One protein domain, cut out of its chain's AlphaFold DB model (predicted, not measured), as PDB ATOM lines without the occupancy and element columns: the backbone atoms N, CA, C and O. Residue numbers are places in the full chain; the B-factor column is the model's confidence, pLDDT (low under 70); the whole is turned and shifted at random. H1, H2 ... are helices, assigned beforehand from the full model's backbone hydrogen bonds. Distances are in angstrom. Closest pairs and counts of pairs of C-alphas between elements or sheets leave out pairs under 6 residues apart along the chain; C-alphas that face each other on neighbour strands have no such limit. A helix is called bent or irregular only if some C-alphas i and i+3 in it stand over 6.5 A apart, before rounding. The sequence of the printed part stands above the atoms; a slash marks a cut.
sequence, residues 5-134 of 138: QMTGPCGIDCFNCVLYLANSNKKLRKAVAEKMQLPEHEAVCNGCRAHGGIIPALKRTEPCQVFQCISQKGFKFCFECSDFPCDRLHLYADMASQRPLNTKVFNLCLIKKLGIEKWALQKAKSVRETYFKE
ATOM      1  N   GLN A   5      41.742 -21.132  54.783       96.88
ATOM      2  CA  GLN A   5      43.133 -21.560  54.608       96.88
ATOM      3  C   GLN A   5      43.245 -23.037  54.215       96.88
ATOM      4  O   GLN A   5      44.085 -23.412  53.392       96.88
ATOM      5  N   MET A   6      42.335 -23.861  54.727       96.81
ATOM      6  CA  MET A   6      42.307 -25.304  54.498       96.81
ATOM      7  C   MET A   6      41.518 -25.747  53.260       96.81
ATOM      8  O   MET A   6      41.385 -26.951  53.021       96.81
ATOM      9  N   THR A   7      41.042 -24.813  52.435       97.38
ATOM     10  CA  THR A   7      40.323 -25.119  51.191       97.38
ATOM     11  C   THR A   7      40.978 -24.414  50.017       97.38
ATOM     12  O   THR A   7      41.072 -23.187  49.978       97.38
ATOM     13  N   GLY A   8      41.424 -25.186  49.027       96.56
ATOM     14  CA  GLY A   8      42.044 -24.626  47.831       96.56
ATOM     15  C   GLY A   8      41.070 -23.733  47.047       96.56
ATOM     16  O   GLY A   8      39.863 -23.978  47.078       96.56
ATOM     17  N   PRO A   9      41.564 -22.758  46.261       97.19
ATOM     18  CA  PRO A   9      40.710 -21.912  45.419       97.19
ATOM     19  C   PRO A   9      39.816 -22.691  44.442       97.19
ATOM     20  O   PRO A   9      38.794 -22.180  43.994       97.19
ATOM     21  N   CYS A  10      40.198 -23.933  44.126       96.69
ATOM     22  CA  CYS A  10      39.460 -24.871  43.281       96.69
ATOM     23  C   CYS A  10      38.384 -25.701  44.012       96.69
ATOM     24  O   CYS A  10      37.764 -26.541  43.375       96.69
ATOM     25  N   GLY A  11      38.180 -25.522  45.322       96.56
ATOM     26  CA  GLY A  11      37.181 -26.269  46.102       96.56
ATOM     27  C   GLY A  11      37.652 -27.612  46.672       96.56
ATOM     28  O   GLY A  11      36.842 -28.361  47.211       96.56
ATOM     29  N   ILE A  12      38.947 -27.942  46.578       95.50
ATOM     30  CA  ILE A  12      39.513 -29.113  47.272       95.50
ATOM     31  C   ILE A  12      39.696 -28.795  48.759       95.50
ATOM     32  O   ILE A  12      40.397 -27.846  49.117       95.50
ATOM     33  N   ASP A  13      39.129 -29.644  49.606       95.75
ATOM     34  CA  ASP A  13      39.265 -29.667  51.059       95.75
ATOM     35  C   ASP A  13      40.569 -30.351  51.494       95.75
ATOM     36  O   ASP A  13      40.690 -31.578  51.524       95.75
ATOM     37  N   CYS A  14      41.574 -29.562  51.881       93.88
ATOM     38  CA  CYS A  14      42.852 -30.116  52.336       93.88
ATOM     39  C   CYS A  14      42.695 -30.898  53.647       93.88
ATOM     40  O   CYS A  14      43.400 -31.875  53.856       93.88
ATOM     41  N   PHE A  15      41.740 -30.531  54.501       94.69
ATOM     42  CA  PHE A  15      41.523 -31.173  55.799       94.69
ATOM     43  C   PHE A  15      40.997 -32.619  55.722       94.69
ATOM     44  O   PHE A  15      41.167 -33.358  56.686       94.69
ATOM     45  N   ASN A  16      40.449 -33.058  54.583       94.19
ATOM     46  CA  ASN A  16      40.118 -34.469  54.322       94.19
ATOM     47  C   ASN A  16      41.118 -35.153  53.365       94.19
ATOM     48  O   ASN A  16      40.920 -36.298  52.945       94.19
ATOM     49  N   CYS A  17      42.192 -34.461  52.978       92.56
ATOM     50  CA  CYS A  17      43.212 -35.000  52.088       92.56
ATOM     51  C   CYS A  17      44.141 -35.953  52.846       92.56
ATOM     52  O   CYS A  17      44.734 -35.582  53.855       92.56
ATOM     53  N   VAL A  18      44.351 -37.156  52.308       93.00
ATOM     54  CA  VAL A  18      45.237 -38.168  52.912       93.00
ATOM     55  C   VAL A  18      46.668 -37.664  53.122       93.00
ATOM     56  O   VAL A  18      47.275 -37.976  54.139       93.00
ATOM     57  N   LEU A  19      47.176 -36.827  52.213       94.12
ATOM     58  CA  LEU A  19      48.511 -36.235  52.315       94.12
ATOM     59  C   LEU A  19      48.601 -35.186  53.441       94.12
ATOM     60  O   LEU A  19      49.635 -35.066  54.086       94.12
ATOM     61  N   TYR A  20      47.525 -34.441  53.713       95.38
ATOM     62  CA  TYR A  20      47.480 -33.532  54.865       95.38
ATOM     63  C   TYR A  20      47.324 -34.317  56.178       95.38
ATOM     64  O   TYR A  20      48.010 -34.045  57.159       95.38
ATOM     65  N   LEU A  21      46.470 -35.341  56.201       95.44
ATOM     66  CA  LEU A  21      46.267 -36.185  57.386       95.44
ATOM     67  C   LEU A  21      47.525 -36.993  57.764       95.44
ATOM     68  O   LEU A  21      47.714 -37.332  58.932       95.44
ATOM     69  N   ALA A  22      48.423 -37.254  56.811       96.88
ATOM     70  CA  ALA A  22      49.722 -37.883  57.054       96.88
ATOM     71  C   ALA A  22      50.659 -37.067  57.973       96.88
ATOM     72  O   ALA A  22      51.590 -37.635  58.554       96.88
ATOM     73  N   ASN A  23      50.405 -35.765  58.177       95.88
ATOM     74  CA  ASN A  23      51.158 -34.966  59.153       95.88
ATOM     75  C   ASN A  23      51.047 -35.546  60.566       95.88
ATOM     76  O   ASN A  23      52.059 -35.667  61.249       95.88
ATOM     77  N   SER A  24      49.850 -35.952  60.992       96.44
ATOM     78  CA  SER A  24      49.594 -36.461  62.346       96.44
ATOM     79  C   SER A  24      49.423 -37.981  62.413       96.44
ATOM     80  O   SER A  24      49.336 -38.539  63.502       96.44
ATOM     81  N   ASN A  25      49.403 -38.677  61.270       97.69
ATOM     82  CA  ASN A  25      49.185 -40.120  61.209       97.69
ATOM     83  C   ASN A  25      50.346 -40.848  60.513       97.69
ATOM     84  O   ASN A  25      50.431 -40.886  59.286       97.69
ATOM     85  N   LYS A  26      51.206 -41.498  61.309       96.94
ATOM     86  CA  LYS A  26      52.388 -42.236  60.825       96.94
ATOM     87  C   LYS A  26      52.041 -43.386  59.870       96.94
ATOM     88  O   LYS A  26      52.764 -43.617  58.908       96.94
ATOM     89  N   LYS A  27      50.926 -44.092  60.098       97.38
ATOM     90  CA  LYS A  27      50.483 -45.181  59.209       97.38
ATOM     91  C   LYS A  27      50.084 -44.635  57.837       97.38
ATOM     92  O   LYS A  27      50.495 -45.191  56.824       97.38
ATOM     93  N   LEU A  28      49.329 -43.532  57.807       96.50
ATOM     94  CA  LEU A  28      49.001 -42.845  56.555       96.50
ATOM     95  C   LEU A  28      50.255 -42.294  55.878       96.50
ATOM     96  O   LEU A  28      50.381 -42.435  54.669       96.50
ATOM     97  N   ARG A  29      51.191 -41.724  56.642       97.50
ATOM     98  CA  ARG A  29      52.447 -41.190  56.107       97.50
ATOM     99  C   ARG A  29      53.254 -42.244  55.357       97.50
ATOM    100  O   ARG A  29      53.635 -41.991  54.222       97.50
ATOM    101  N   LYS A  30      53.423 -43.437  55.936       97.69
ATOM    102  CA  LYS A  30      54.076 -44.574  55.264       97.69
ATOM    103  C   LYS A  30      53.365 -44.972  53.972       97.69
ATOM    104  O   LYS A  30      53.991 -45.022  52.923       97.69
ATOM    105  N   ALA A  31      52.044 -45.152  54.026       96.19
ATOM    106  CA  ALA A  31      51.259 -45.532  52.852       96.19
ATOM    107  C   ALA A  31      51.313 -44.474  51.731       96.19
ATOM    108  O   ALA A  31      51.353 -44.811  50.549       96.19
ATOM    109  N   VAL A  32      51.315 -43.187  52.089       95.12
ATOM    110  CA  VAL A  32      51.464 -42.079  51.135       95.12
ATOM    111  C   VAL A  32      52.875 -42.058  50.547       95.12
ATOM    112  O   VAL A  32      53.001 -41.937  49.332       95.12
ATOM    113  N   ALA A  33      53.910 -42.212  51.375       96.31
ATOM    114  CA  ALA A  33      55.308 -42.256  50.953       96.31
ATOM    115  C   ALA A  33      55.559 -43.380  49.938       96.31
ATOM    116  O   ALA A  33      56.085 -43.124  48.858       96.31
ATOM    117  N   GLU A  34      55.087 -44.592  50.236       96.19
ATOM    118  CA  GLU A  34      55.165 -45.749  49.338       96.19
ATOM    119  C   GLU A  34      54.410 -45.493  48.029       96.19
ATOM    120  O   GLU A  34      54.979 -45.614  46.944       96.19
ATOM    121  N   LYS A  35      53.140 -45.069  48.114       92.75
ATOM    122  CA  LYS A  35      52.296 -44.836  46.932       92.75
ATOM    123  C   LYS A  35      52.844 -43.738  46.020       92.75
ATOM    124  O   LYS A  35      52.669 -43.809  44.807       92.75
ATOM    125  N   MET A  36      53.449 -42.703  46.597       91.81
ATOM    126  CA  MET A  36      53.973 -41.552  45.859       91.81
ATOM    127  C   MET A  36      55.468 -41.664  45.540       91.81
ATOM    128  O   MET A  36      55.994 -40.773  44.874       91.81
ATOM    129  N   GLN A  37      56.134 -42.737  45.983       94.69
ATOM    130  CA  GLN A  37      57.581 -42.939  45.850       94.69
ATOM    131  C   GLN A  37      58.376 -41.735  46.390       94.69
ATOM    132  O   GLN A  37      59.215 -41.147  45.703       94.69
ATOM    133  N   LEU A  38      58.052 -41.344  47.623       94.12
ATOM    134  CA  LEU A  38      58.679 -40.244  48.353       94.12
ATOM    135  C   LEU A  38      59.367 -40.770  49.618       94.12
ATOM    136  O   LEU A  38      58.889 -41.740  50.211       94.12
ATOM    137  N   PRO A  39      60.427 -40.105  50.104       95.69
ATOM    138  CA  PRO A  39      60.879 -40.285  51.476       95.69
ATOM    139  C   PRO A  39      59.735 -40.031  52.473       95.69
ATOM    140  O   PRO A  39      58.945 -39.104  52.298       95.69
ATOM    141  N   GLU A  40      59.655 -40.810  53.562       95.38
ATOM    142  CA  GLU A  40      58.554 -40.690  54.543       95.38
ATOM    143  C   GLU A  40      58.429 -39.265  55.113       95.38
ATOM    144  O   GLU A  40      57.322 -38.786  55.349       95.38
ATOM    145  N   HIS A  41      59.550 -38.562  55.289       93.56
ATOM    146  CA  HIS A  41      59.565 -37.190  55.797       93.56
ATOM    147  C   HIS A  41      59.044 -36.148  54.790       93.56
ATOM    148  O   HIS A  41      58.633 -35.071  55.210       93.56
ATOM    149  N   GLU A  42      59.005 -36.466  53.494       94.25
ATOM    150  CA  GLU A  42      58.423 -35.615  52.443       94.25
ATOM    151  C   GLU A  42      56.932 -35.909  52.203       94.25
ATOM    152  O   GLU A  42      56.229 -35.123  51.565       94.25
ATOM    153  N   ALA A  43      56.410 -37.018  52.740       95.50
ATOM    154  CA  ALA A  43      55.013 -37.439  52.611       95.50
ATOM    155  C   ALA A  43      54.061 -36.672  53.556       95.50
ATOM    156  O   ALA A  43      53.185 -37.251  54.205       95.50
ATOM    157  N   VAL A  44      54.235 -35.354  53.637       94.94
ATOM    158  CA  VAL A  44      53.481 -34.422  54.486       94.94
ATOM    159  C   VAL A  44      53.081 -33.174  53.691       94.94
ATOM    160  O   VAL A  44      53.673 -32.855  52.660       94.94
ATOM    161  N   CYS A  45      52.039 -32.457  54.120       95.50
ATOM    162  CA  CYS A  45      51.563 -31.269  53.401       95.50
ATOM    163  C   CYS A  45      50.787 -30.306  54.295       95.50
ATOM    164  O   CYS A  45      49.918 -30.740  55.036       95.50
ATOM    165  N   ASN A  46      51.001 -28.999  54.145       94.81
ATOM    166  CA  ASN A  46      50.329 -27.961  54.935       94.81
ATOM    167  C   ASN A  46      49.104 -27.349  54.230       94.81
ATOM    168  O   ASN A  46      48.520 -26.384  54.710       94.81
ATOM    169  N   GLY A  47      48.693 -27.914  53.092       94.38
ATOM    170  CA  GLY A  47      47.573 -27.420  52.297       94.38
ATOM    171  C   GLY A  47      47.984 -26.453  51.185       94.38
ATOM    172  O   GLY A  47      49.082 -25.901  51.154       94.38
ATOM    173  N   CYS A  48      47.085 -26.277  50.218       93.88
ATOM    174  CA  CYS A  48      47.383 -25.576  48.969       93.88
ATOM    175  C   CYS A  48      47.704 -24.091  49.161       93.88
ATOM    176  O   CYS A  48      48.620 -23.593  48.514       93.88
ATOM    177  N   ARG A  49      46.996 -23.397  50.058       95.94
ATOM    178  CA  ARG A  49      47.234 -21.968  50.315       95.94
ATOM    179  C   ARG A  49      48.523 -21.720  51.087       95.94
ATOM    180  O   ARG A  49      49.271 -20.834  50.697       95.94
ATOM    181  N   ALA A  50      48.817 -22.546  52.095       95.81
ATOM    182  CA  ALA A  50      50.067 -22.471  52.854       95.81
ATOM    183  C   ALA A  50      51.305 -22.653  51.960       95.81
ATOM    184  O   ALA A  50      52.339 -22.043  52.191       95.81
ATOM    185  N   HIS A  51      51.169 -23.463  50.910       95.44
ATOM    186  CA  HIS A  51      52.219 -23.724  49.927       95.44
ATOM    187  C   HIS A  51      52.204 -22.775  48.719       95.44
ATOM    188  O   HIS A  51      52.924 -23.011  47.751       95.44
ATOM    189  N   GLY A  52      51.331 -21.760  48.687       95.75
ATOM    190  CA  GLY A  52      51.197 -20.877  47.520       95.75
ATOM    191  C   GLY A  52      50.869 -21.622  46.215       95.75
ATOM    192  O   GLY A  52      51.266 -21.200  45.137       95.75
ATOM    193  N   GLY A  53      50.195 -22.772  46.304       93.94
ATOM    194  CA  GLY A  53      49.894 -23.652  45.172       93.94
ATOM    195  C   GLY A  53      51.013 -24.623  44.767       93.94
ATOM    196  O   GLY A  53      50.768 -25.464  43.895       93.94
ATOM    197  N   ILE A  54      52.191 -24.567  45.399       95.19
ATOM    198  CA  ILE A  54      53.369 -25.398  45.098       95.19
ATOM    199  C   ILE A  54      53.472 -26.546  46.108       95.19
ATOM    200  O   ILE A  54      54.163 -26.450  47.111       95.19
ATOM    201  N   ILE A  55      52.758 -27.651  45.880       92.06
ATOM    202  CA  ILE A  55      52.791 -28.800  46.803       92.06
ATOM    203  C   ILE A  55      54.100 -29.598  46.624       92.06
ATOM    204  O   ILE A  55      54.232 -30.248  45.579       92.06
ATOM    205  N   PRO A  56      55.009 -29.656  47.623       87.81
ATOM    206  CA  PRO A  56      56.312 -30.317  47.470       87.81
ATOM    207  C   PRO A  56      56.199 -31.814  47.173       87.81
ATOM    208  O   PRO A  56      56.820 -32.313  46.242       87.81
ATOM    209  N   ALA A  57      55.293 -32.515  47.864       89.56
ATOM    210  CA  ALA A  57      55.030 -33.938  47.633       89.56
ATOM    211  C   ALA A  57      54.536 -34.250  46.204       89.56
ATOM    212  O   ALA A  57      54.580 -35.391  45.763       89.56
ATOM    213  N   LEU A  58      54.046 -33.253  45.457       87.50
ATOM    214  CA  LEU A  58      53.666 -33.415  44.049       87.50
ATOM    215  C   LEU A  58      54.802 -33.063  43.076       87.50
ATOM    216  O   LEU A  58      54.537 -32.988  41.877       87.50
ATOM    217  N   LYS A  59      56.026 -32.822  43.574       87.06
ATOM    218  CA  LYS A  59      57.221 -32.427  42.804       87.06
ATOM    219  C   LYS A  59      56.964 -31.249  41.858       87.06
ATOM    220  O   LYS A  59      57.510 -31.180  40.761       87.06
ATOM    221  N   ARG A  60      56.086 -30.327  42.265       86.06
ATOM    222  CA  ARG A  60      55.802 -29.114  41.495       86.06
ATOM    223  C   ARG A  60      56.867 -28.067  41.783       86.06
ATOM    224  O   ARG A  60      57.170 -27.816  42.942       86.06
ATOM    225  N   THR A  61      57.353 -27.420  40.733       91.19
ATOM    226  CA  THR A  61      58.241 -26.250  40.814       91.19
ATOM    227  C   THR A  61      57.474 -24.931  40.734       91.19
ATOM    228  O   THR A  61      57.996 -23.888  41.107       91.19
ATOM    229  N   GLU A  62      56.215 -24.979  40.293       94.69
ATOM    230  CA  GLU A  62      55.352 -23.813  40.126       94.69
ATOM    231  C   GLU A  62      53.909 -24.076  40.603       94.69
ATOM    232  O   GLU A  62      53.445 -25.236  40.621       94.69
ATOM    233  N   PRO A  63      53.164 -23.015  40.980       95.88
ATOM    234  CA  PRO A  63      51.782 -23.164  41.406       95.88
ATOM    235  C   PRO A  63      50.918 -23.747  40.287       95.88
ATOM    236  O   PRO A  63      51.203 -23.595  39.102       95.88
ATOM    237  N   CYS A  64      49.830 -24.436  40.634       93.19
ATOM    238  CA  CYS A  64      48.917 -24.921  39.599       93.19
ATOM    239  C   CYS A  64      48.201 -23.774  38.881       93.19
ATOM    240  O   CYS A  64      47.908 -22.747  39.487       93.19
ATOM    241  N   GLN A  65      47.858 -23.984  37.607       94.56
ATOM    242  CA  GLN A  65      47.234 -22.960  36.760       94.56
ATOM    243  C   GLN A  65      45.978 -22.340  37.392       94.56
ATOM    244  O   GLN A  65      45.725 -21.149  37.243       94.56
ATOM    245  N   VAL A  66      45.192 -23.134  38.132       95.56
ATOM    246  CA  VAL A  66      44.011 -22.632  38.852       95.56
ATOM    247  C   VAL A  66      44.408 -21.685  39.982       95.56
ATOM    248  O   VAL A  66      43.787 -20.638  40.143       95.56
ATOM    249  N   PHE A  67      45.437 -22.036  40.758       96.81
ATOM    250  CA  PHE A  67      45.919 -21.191  41.845       96.81
ATOM    251  C   PHE A  67      46.496 -19.885  41.293       96.81
ATOM    252  O   PHE A  67      46.073 -18.822  41.731       96.81
ATOM    253  N   GLN A  68      47.362 -19.959  40.272       97.25
ATOM    254  CA  GLN A  68      47.931 -18.779  39.603       97.25
ATOM    255  C   GLN A  68      46.832 -17.833  39.106       97.25
ATOM    256  O   GLN A  68      46.845 -16.649  39.431       97.25
ATOM    257  N   CYS A  69      45.842 -18.368  38.385       97.69
ATOM    258  CA  CYS A  69      44.744 -17.582  37.828       97.69
ATOM    259  C   CYS A  69      43.939 -16.849  38.909       97.69
ATOM    260  O   CYS A  69      43.617 -15.674  38.749       97.69
ATOM    261  N   ILE A  70      43.579 -17.531  39.998       96.88
ATOM    262  CA  ILE A  70      42.748 -16.934  41.050       96.88
ATOM    263  C   ILE A  70      43.530 -15.935  41.896       96.88
ATOM    264  O   ILE A  70      43.001 -14.867  42.201       96.88
ATOM    265  N   SER A  71      44.798 -16.229  42.190       95.62
ATOM    266  CA  SER A  71      45.690 -15.287  42.862       95.62
ATOM    267  C   SER A  71      45.874 -13.996  42.060       95.62
ATOM    268  O   SER A  71      45.767 -12.920  42.636       95.62
ATOM    269  N   GLN A  72      46.073 -14.081  40.739       97.44
ATOM    270  CA  GLN A  72      46.202 -12.902  39.867       97.44
ATOM    271  C   GLN A  72      44.928 -12.050  39.820       97.44
ATOM    272  O   GLN A  72      45.011 -10.829  39.741       97.44
ATOM    273  N   LYS A  73      43.749 -12.681  39.891       97.62
ATOM    274  CA  LYS A  73      42.454 -11.981  39.912       97.62
ATOM    275  C   LYS A  73      42.073 -11.441  41.301       97.62
ATOM    276  O   LYS A  73      41.049 -10.781  41.424       97.62
ATOM    277  N   GLY A  74      42.851 -11.730  42.349       97.38
ATOM    278  CA  GLY A  74      42.558 -11.297  43.720       97.38
ATOM    279  C   GLY A  74      41.351 -11.992  44.365       97.38
ATOM    280  O   GLY A  74      40.872 -11.547  45.408       97.38
ATOM    281  N   PHE A  75      40.857 -13.084  43.775       97.94
ATOM    282  CA  PHE A  75      39.732 -13.842  44.320       97.94
ATOM    283  C   PHE A  75      40.195 -14.884  45.341       97.94
ATOM    284  O   PHE A  75      41.333 -15.360  45.336       97.94
ATOM    285  N   LYS A  76      39.289 -15.282  46.231       97.88
ATOM    286  CA  LYS A  76      39.514 -16.369  47.187       97.88
ATOM    287  C   LYS A  76      39.175 -17.713  46.555       97.88
ATOM    288  O   LYS A  76      39.888 -18.689  46.799       97.88
ATOM    289  N   PHE A  77      38.123 -17.777  45.749       98.38
ATOM    290  CA  PHE A  77      37.604 -18.985  45.119       98.38
ATOM    291  C   PHE A  77      37.283 -18.765  43.648       98.38
ATOM    292  O   PHE A  77      36.952 -17.667  43.215       98.38
ATOM    293  N   CYS A  78      37.303 -19.851  42.875       98.19
ATOM    294  CA  CYS A  78      36.984 -19.765  41.453       98.19
ATOM    295  C   CYS A  78      35.558 -19.283  41.181       98.19
ATOM    296  O   CYS A  78      35.352 -18.615  40.179       98.19
ATOM    297  N   PHE A  79      34.591 -19.576  42.059       98.12
ATOM    298  CA  PHE A  79      33.187 -19.204  41.847       98.12
ATOM    299  C   PHE A  79      32.906 -17.695  41.895       98.12
ATOM    300  O   PHE A  79      31.787 -17.282  41.581       98.12
ATOM    301  N   GLU A  80      33.881 -16.898  42.344       98.50
ATOM    302  CA  GLU A  80      33.828 -15.431  42.351       98.50
ATOM    303  C   GLU A  80      34.165 -14.845  40.971       98.50
ATOM    304  O   GLU A  80      33.834 -13.700  40.684       98.50
ATOM    305  N   CYS A  81      34.789 -15.637  40.095       97.94
ATOM    306  CA  CYS A  81      35.087 -15.246  38.726       97.94
ATOM    307  C   CYS A  81      33.817 -15.273  37.858       97.94
ATOM    308  O   CYS A  81      33.063 -16.244  37.908       97.94
ATOM    309  N   SER A  82      33.633 -14.266  36.998       97.44
ATOM    310  CA  SER A  82      32.554 -14.216  35.991       97.44
ATOM    311  C   SER A  82      32.547 -15.431  35.063       97.44
ATOM    312  O   SER A  82      31.491 -15.928  34.698       97.44
ATOM    313  N   ASP A  83      33.738 -15.929  34.734       96.81
ATOM    314  CA  ASP A  83      33.941 -17.051  33.816       96.81
ATOM    315  C   ASP A  83      33.692 -18.417  34.479       96.81
ATOM    316  O   ASP A  83      33.987 -19.446  33.883       96.81
ATOM    317  N   PHE A  84      33.252 -18.474  35.741       97.06
ATOM    318  CA  PHE A  84      33.044 -19.746  36.426       97.06
ATOM    319  C   PHE A  84      31.744 -20.443  35.983       97.06
ATOM    320  O   PHE A  84      30.680 -19.828  36.065       97.06
ATOM    321  N   PRO A  85      31.784 -21.757  35.671       95.81
ATOM    322  CA  PRO A  85      32.966 -22.626  35.579       95.81
ATOM    323  C   PRO A  85      33.751 -22.419  34.271       95.81
ATOM    324  O   PRO A  85      33.154 -22.205  33.225       95.81
ATOM    325  N   CYS A  86      35.082 -22.559  34.319       95.75
ATOM    326  CA  CYS A  86      35.954 -22.425  33.142       95.75
ATOM    327  C   CYS A  86      36.841 -23.657  32.910       95.75
ATOM    328  O   CYS A  86      37.005 -24.499  33.799       95.75
ATOM    329  N   ASP A  87      37.504 -23.703  31.751       94.19
ATOM    330  CA  ASP A  87      38.348 -24.824  31.305       94.19
ATOM    331  C   ASP A  87      39.516 -25.157  32.244       94.19
ATOM    332  O   ASP A  87      40.004 -26.284  32.277       94.19
ATOM    333  N   ARG A  88      39.949 -24.226  33.103       93.94
ATOM    334  CA  ARG A  88      40.986 -24.524  34.113       93.94
ATOM    335  C   ARG A  88      40.496 -25.484  35.201       93.94
ATOM    336  O   ARG A  88      41.310 -26.079  35.909       93.94
ATOM    337  N   LEU A  89      39.180 -25.625  35.358       93.75
ATOM    338  CA  LEU A  89      38.541 -26.560  36.282       93.75
ATOM    339  C   LEU A  89      38.125 -27.872  35.608       93.75
ATOM    340  O   LEU A  89      37.441 -28.665  36.258       93.75
ATOM    341  N   HIS A  90      38.542 -28.110  34.358       88.75
ATOM    342  CA  HIS A  90      38.189 -29.326  33.633       88.75
ATOM    343  C   HIS A  90      38.542 -30.584  34.435       88.75
ATOM    344  O   HIS A  90      39.563 -30.660  35.135       88.75
ATOM    345  N   LEU A  91      37.646 -31.560  34.347       84.19
ATOM    346  CA  LEU A  91      37.733 -32.825  35.052       84.19
ATOM    347  C   LEU A  91      38.301 -33.869  34.105       84.19
ATOM    348  O   LEU A  91      37.707 -34.164  33.075       84.19
ATOM    349  N   TYR A  92      39.457 -34.417  34.452       84.88
ATOM    350  CA  TYR A  92      40.098 -35.444  33.646       84.88
ATOM    351  C   TYR A  92      39.726 -36.817  34.200       84.88
ATOM    352  O   TYR A  92      39.779 -37.037  35.410       84.88
ATOM    353  N   ALA A  93      39.346 -37.735  33.308       87.31
ATOM    354  CA  ALA A  93      39.128 -39.134  33.670       87.31
ATOM    355  C   ALA A  93      40.431 -39.788  34.161       87.31
ATOM    356  O   ALA A  93      40.407 -40.640  35.052       87.31
ATOM    357  N   ASP A  94      41.568 -39.336  33.626       88.38
ATOM    358  CA  ASP A  94      42.880 -39.716  34.126       88.38
ATOM    359  C   ASP A  94      43.017 -39.375  35.618       88.38
ATOM    360  O   ASP A  94      42.715 -38.266  36.070       88.38
ATOM    361  N   MET A  95      43.462 -40.356  36.403       83.31
ATOM    362  CA  MET A  95      43.629 -40.261  37.857       83.31
ATOM    363  C   MET A  95      42.352 -39.939  38.662       83.31
ATOM    364  O   MET A  95      42.464 -39.669  39.866       83.31
ATOM    365  N   ALA A  96      41.149 -40.007  38.075       84.19
ATOM    366  CA  ALA A  96      39.887 -39.674  38.753       84.19
ATOM    367  C   ALA A  96      39.613 -40.547  39.995       84.19
ATOM    368  O   ALA A  96      39.111 -40.064  41.008       84.19
ATOM    369  N   SER A  97      40.039 -41.815  39.973       82.56
ATOM    370  CA  SER A  97      39.946 -42.728  41.125       82.56
ATOM    371  C   SER A  97      40.947 -42.419  42.247       82.56
ATOM    372  O   SER A  97      40.812 -42.920  43.362       82.56
ATOM    373  N   GLN A  98      41.965 -41.596  41.979       81.06
ATOM    374  CA  GLN A  98      43.066 -41.326  42.908       81.06
ATOM    375  C   GLN A  98      43.061 -39.894  43.445       81.06
ATOM    376  O   GLN A  98      43.509 -39.651  44.570       81.06
ATOM    377  N   ARG A  99      42.589 -38.933  42.646       83.19
ATOM    378  CA  ARG A  99      42.617 -37.505  42.965       83.19
ATOM    379  C   ARG A  99      41.189 -36.962  43.052       83.19
ATOM    380  O   ARG A  99      40.387 -37.244  42.170       83.19
ATOM    381  N   PRO A 100      40.866 -36.110  44.042       84.62
ATOM    382  CA  PRO A 100      39.540 -35.498  44.168       84.62
ATOM    383  C   PRO A 100      39.348 -34.350  43.162       84.62
ATOM    384  O   PRO A 100      38.910 -33.262  43.519       84.62
ATOM    385  N   LEU A 101      39.752 -34.540  41.901       83.81
ATOM    386  CA  LEU A 101      39.601 -33.518  40.868       83.81
ATOM    387  C   LEU A 101      38.117 -33.269  40.602       83.81
ATOM    388  O   LEU A 101      37.700 -32.117  40.556       83.81
ATOM    389  N   ASN A 102      37.320 -34.335  40.538       88.88
ATOM    390  CA  ASN A 102      35.917 -34.261  40.138       88.88
ATOM    391  C   ASN A 102      34.998 -33.671  41.210       88.88
ATOM    392  O   ASN A 102      33.886 -33.255  40.901       88.88
ATOM    393  N   THR A 103      35.470 -33.542  42.452       93.31
ATOM    394  CA  THR A 103      34.708 -32.874  43.514       93.31
ATOM    395  C   THR A 103      34.892 -31.355  43.513       93.31
ATOM    396  O   THR A 103      34.105 -30.663  44.150       93.31
ATOM    397  N   LYS A 104      35.883 -30.810  42.783       94.25
ATOM    398  CA  LYS A 104      36.227 -29.374  42.751       94.25
ATOM    399  C   LYS A 104      35.027 -28.470  42.474       94.25
ATOM    400  O   LYS A 104      34.641 -27.669  43.320       94.25
ATOM    401  N   VAL A 105      34.437 -28.610  41.284       95.81
ATOM    402  CA  VAL A 105      33.341 -27.744  40.822       95.81
ATOM    403  C   VAL A 105      32.112 -27.925  41.705       95.81
ATOM    404  O   VAL A 105      31.503 -26.941  42.114       95.81
ATOM    405  N   PHE A 106      31.800 -29.168  42.083       96.94
ATOM    406  CA  PHE A 106      30.681 -29.454  42.976       96.94
ATOM    407  C   PHE A 106      30.847 -28.779  44.343       96.94
ATOM    408  O   PHE A 106      29.939 -28.093  44.817       96.94
ATOM    409  N   ASN A 107      32.033 -28.885  44.944       97.88
ATOM    410  CA  ASN A 107      32.357 -28.204  46.193       97.88
ATOM    411  C   ASN A 107      32.287 -26.683  46.048       97.88
ATOM    412  O   ASN A 107      31.731 -26.032  46.925       97.88
ATOM    413  N   LEU A 108      32.776 -26.101  44.950       98.38
ATOM    414  CA  LEU A 108      32.674 -24.656  44.711       98.38
ATOM    415  C   LEU A 108      31.215 -24.182  44.659       98.38
ATOM    416  O   LEU A 108      30.888 -23.169  45.279       98.38
ATOM    417  N   CYS A 109      30.329 -24.928  43.996       98.38
ATOM    418  CA  CYS A 109      28.893 -24.636  43.983       98.38
ATOM    419  C   CYS A 109      28.285 -24.703  45.393       98.38
ATOM    420  O   CYS A 109      27.504 -23.830  45.779       98.38
ATOM    421  N   LEU A 110      28.663 -25.709  46.187       98.56
ATOM    422  CA  LEU A 110      28.200 -25.839  47.568       98.56
ATOM    423  C   LEU A 110      28.731 -24.727  48.476       98.56
ATOM    424  O   LEU A 110      27.959 -24.191  49.268       98.56
ATOM    425  N   ILE A 111      30.004 -24.347  48.350       98.62
ATOM    426  CA  ILE A 111      30.599 -23.245  49.119       98.62
ATOM    427  C   ILE A 111      29.895 -21.932  48.770       98.62
ATOM    428  O   ILE A 111      29.518 -21.199  49.682       98.62
ATOM    429  N   LYS A 112      29.644 -21.660  47.482       98.50
ATOM    430  CA  LYS A 112      28.887 -20.474  47.046       98.50
ATOM    431  C   LYS A 112      27.473 -20.449  47.635       98.50
ATOM    432  O   LYS A 112      27.003 -19.395  48.045       98.50
ATOM    433  N   LYS A 113      26.801 -21.604  47.692       98.56
ATOM    434  CA  LYS A 113      25.422 -21.726  48.193       98.56
ATOM    435  C   LYS A 113      25.315 -21.647  49.720       98.56
ATOM    436  O   LYS A 113      24.365 -21.067  50.233       98.56
ATOM    437  N   LEU A 114      26.220 -22.302  50.440       98.25
ATOM    438  CA  LEU A 114      26.094 -22.545  51.884       98.25
ATOM    439  C   LEU A 114      27.011 -21.654  52.729       98.25
ATOM    440  O   LEU A 114      26.796 -21.530  53.935       98.25
ATOM    441  N   GLY A 115      28.041 -21.071  52.119       98.44
ATOM    442  CA  GLY A 115      29.198 -20.546  52.828       98.44
ATOM    443  C   GLY A 115      30.176 -21.657  53.226       98.44
ATOM    444  O   GLY A 115      29.823 -22.833  53.353       98.44
ATOM    445  N   ILE A 116      31.435 -21.269  53.425       98.31
ATOM    446  CA  ILE A 116      32.540 -22.209  53.627       98.31
ATOM    447  C   ILE A 116      32.413 -23.036  54.912       98.31
ATOM    448  O   ILE A 116      32.620 -24.243  54.871       98.31
ATOM    449  N   GLU A 117      32.006 -22.415  56.019       98.12
ATOM    450  CA  GLU A 117      31.862 -23.073  57.324       98.12
ATOM    451  C   GLU A 117      30.824 -24.201  57.271       98.12
ATOM    452  O   GLU A 117      31.111 -25.354  57.596       98.12
ATOM    453  N   LYS A 118      29.613 -23.890  56.785       98.50
ATOM    454  CA  LYS A 118      28.527 -24.874  56.680       98.50
ATOM    455  C   LYS A 118      28.891 -25.999  55.717       98.50
ATOM    456  O   LYS A 118      28.644 -27.164  56.025       98.50
ATOM    457  N   TRP A 119      29.503 -25.678  54.575       98.56
ATOM    458  CA  TRP A 119      29.977 -26.703  53.647       98.56
ATOM    459  C   TRP A 119      31.037 -27.607  54.288       98.56
ATOM    460  O   TRP A 119      30.916 -28.829  54.195       98.56
ATOM    461  N   ALA A 120      32.036 -27.043  54.968       98.06
ATOM    462  CA  ALA A 120      33.122 -27.817  55.558       98.06
ATOM    463  C   ALA A 120      32.615 -28.787  56.636       98.06
ATOM    464  O   ALA A 120      32.987 -29.961  56.629       98.06
ATOM    465  N   LEU A 121      31.715 -28.317  57.504       97.69
ATOM    466  CA  LEU A 121      31.167 -29.105  58.609       97.69
ATOM    467  C   LEU A 121      30.151 -30.165  58.161       97.69
ATOM    468  O   LEU A 121      30.094 -31.240  58.752       97.69
ATOM    469  N   GLN A 122      29.336 -29.879  57.139       97.50
ATOM    470  CA  GLN A 122      28.169 -30.714  56.810       97.50
ATOM    471  C   GLN A 122      28.304 -31.489  55.494       97.50
ATOM    472  O   GLN A 122      27.625 -32.501  55.300       97.50
ATOM    473  N   LYS A 123      29.128 -31.009  54.556       97.94
ATOM    474  CA  LYS A 123      29.147 -31.510  53.173       97.94
ATOM    475  C   LYS A 123      30.504 -32.017  52.704       97.94
ATOM    476  O   LYS A 123      30.525 -33.036  52.030       97.94
ATOM    477  N   ALA A 124      31.619 -31.379  53.052       97.25
ATOM    478  CA  ALA A 124      32.931 -31.724  52.487       97.25
ATOM    479  C   ALA A 124      33.266 -33.227  52.609       97.25
ATOM    480  O   ALA A 124      33.593 -33.882  51.617       97.25
ATOM    481  N   LYS A 125      33.076 -33.799  53.807       95.88
ATOM    482  CA  LYS A 125      33.293 -35.233  54.048       95.88
ATOM    483  C   LYS A 125      32.325 -36.111  53.249       95.88
ATOM    484  O   LYS A 125      32.777 -37.018  52.560       95.88
ATOM    485  N   SER A 126      31.020 -35.837  53.311       96.06
ATOM    486  CA  SER A 126      30.013 -36.667  52.638       96.06
ATOM    487  C   SER A 126      30.168 -36.633  51.120       96.06
ATOM    488  O   SER A 126      30.122 -37.683  50.499       96.06
ATOM    489  N   VAL A 127      30.478 -35.476  50.524       96.25
ATOM    490  CA  VAL A 127      30.804 -35.370  49.090       96.25
ATOM    491  C   VAL A 127      31.949 -36.305  48.714       96.25
ATOM    492  O   VAL A 127      31.861 -37.035  47.727       96.25
ATOM    493  N   ARG A 128      33.029 -36.293  49.501       93.44
ATOM    494  CA  ARG A 128      34.191 -37.148  49.260       93.44
ATOM    495  C   ARG A 128      33.842 -38.630  49.409       93.44
ATOM    496  O   ARG A 128      34.291 -39.436  48.602       93.44
ATOM    497  N   GLU A 129      33.075 -38.989  50.432       93.69
ATOM    498  CA  GLU A 129      32.667 -40.376  50.671       93.69
ATOM    499  C   GLU A 129      31.739 -40.885  49.573       93.69
ATOM    500  O   GLU A 129      32.029 -41.930  49.001       93.69
ATOM    501  N   THR A 130      30.725 -40.106  49.192       94.12
ATOM    502  CA  THR A 130      29.846 -40.430  48.066       94.12
ATOM    503  C   THR A 130      30.639 -40.643  46.784       94.12
ATOM    504  O   THR A 130      30.458 -41.652  46.116       94.12
ATOM    505  N   TYR A 131      31.568 -39.742  46.462       92.06
ATOM    506  CA  TYR A 131      32.328 -39.836  45.217       92.06
ATOM    507  C   TYR A 131      33.252 -41.067  45.143       92.06
ATOM    508  O   TYR A 131      33.383 -41.661  44.077       92.06
ATOM    509  N   PHE A 132      33.913 -41.447  46.245       91.06
ATOM    510  CA  PHE A 132      34.916 -42.526  46.227       91.06
ATOM    511  C   PHE A 132      34.416 -43.891  46.717       91.06
ATOM    512  O   PHE A 132      35.111 -44.881  46.486       91.06
ATOM    513  N   LYS A 133      33.295 -43.961  47.446       92.94
ATOM    514  CA  LYS A 133      32.844 -45.196  48.116       92.94
ATOM    515  C   LYS A 133      31.490 -45.704  47.632       92.94
ATOM    516  O   LYS A 133      31.271 -46.911  47.662       92.94
ATOM    517  N   GLU A 134      30.593 -44.812  47.227       94.12
ATOM    518  CA  GLU A 134      29.238 -45.204  46.842       94.12
ATOM    519  C   GLU A 134      29.184 -45.689  45.392       94.12
ATOM    520  O   GLU A 134      30.071 -45.417  44.577       94.12
TER     521      GLU A 134
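This is residues 5 to 134 of the 138 residues of an uncharacterized protein of Deltaproteobacteria bacterium RBG_16_44_11 (UniProt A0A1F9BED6). Two pairs of helices and a lone helix are set round a middle of loops: the hairpin of H4 and H5 makes one side, the small pair H1 and H2 is toward one end of the longest axis, and H3 is by itself. Residues 5 to 17 run through the middle, while two long stretches, residues 37 to 64 and 73 to 103, join H2 to H3 and H3 to H4. The printed part has 130 residues with five named helices, in the order H1 to H5, and no named strand; the class is all helix, though 52 of the 130 residues, under half, are in named elements. It is compact, with a radius of gyration of the C-alphas of 14.6 A, and rounded, with spans of 41 by 34 by 28 A.

Residues 5 to 17 come first, with C-alpha 5 at (43.133, -21.560, 54.608). H1, residues 18 to 21, begins at C-alpha 18 (45.237, -38.168, 52.912). H2, residues 26 to 36, is 15.1 A long from first to last C-alpha. H3, residues 65 to 72, is 10.6 A long. H4, residues 104 to 114, is 15.3 A long. H5, residues 116 to 133, is the longest helix at 23.6 A and ends at C-alpha 133 (32.844, -45.196, 48.116). H5 is irregular, with C-alphas 122 and 125 7.4 A apart, and has a kink of 49 degrees near residue 123.

H1 and H2 touch, and their closest C-alphas, those of Leu 19 and Val 32, are 6.7 A apart. H3 touches no helix; it is apart from H2 and from H4, its neighbours along the chain. H4 and H5 form a helical hairpin and touch, with the C-alphas of Ile 111 and Trp 119 closest at 5.7 A. They run opposite ways at a shallow tilt of 34.9 degrees, only just short of steep. H5 touches H4 with residues 119 to 127 alone. The pair H1 and H2 is apart from both H4 and H5. In H2, H3 and H4 each O i to N i+4 pair is within hydrogen-bond range, in H5 11 of 14 are, and H1 is too short for such a pair.

The C-alphas farthest apart, those of Lys 27 and Ser 82, are 42.7 A from each other. The printed part has no cut. The links from H2 to H3, 28 residues, and from H3 to H4, 31 residues, are long; those from H1 to H2 and from H4 to H5 are tight. The mean pLDDT of the printed part is 94.5, and no printed residue is under 70.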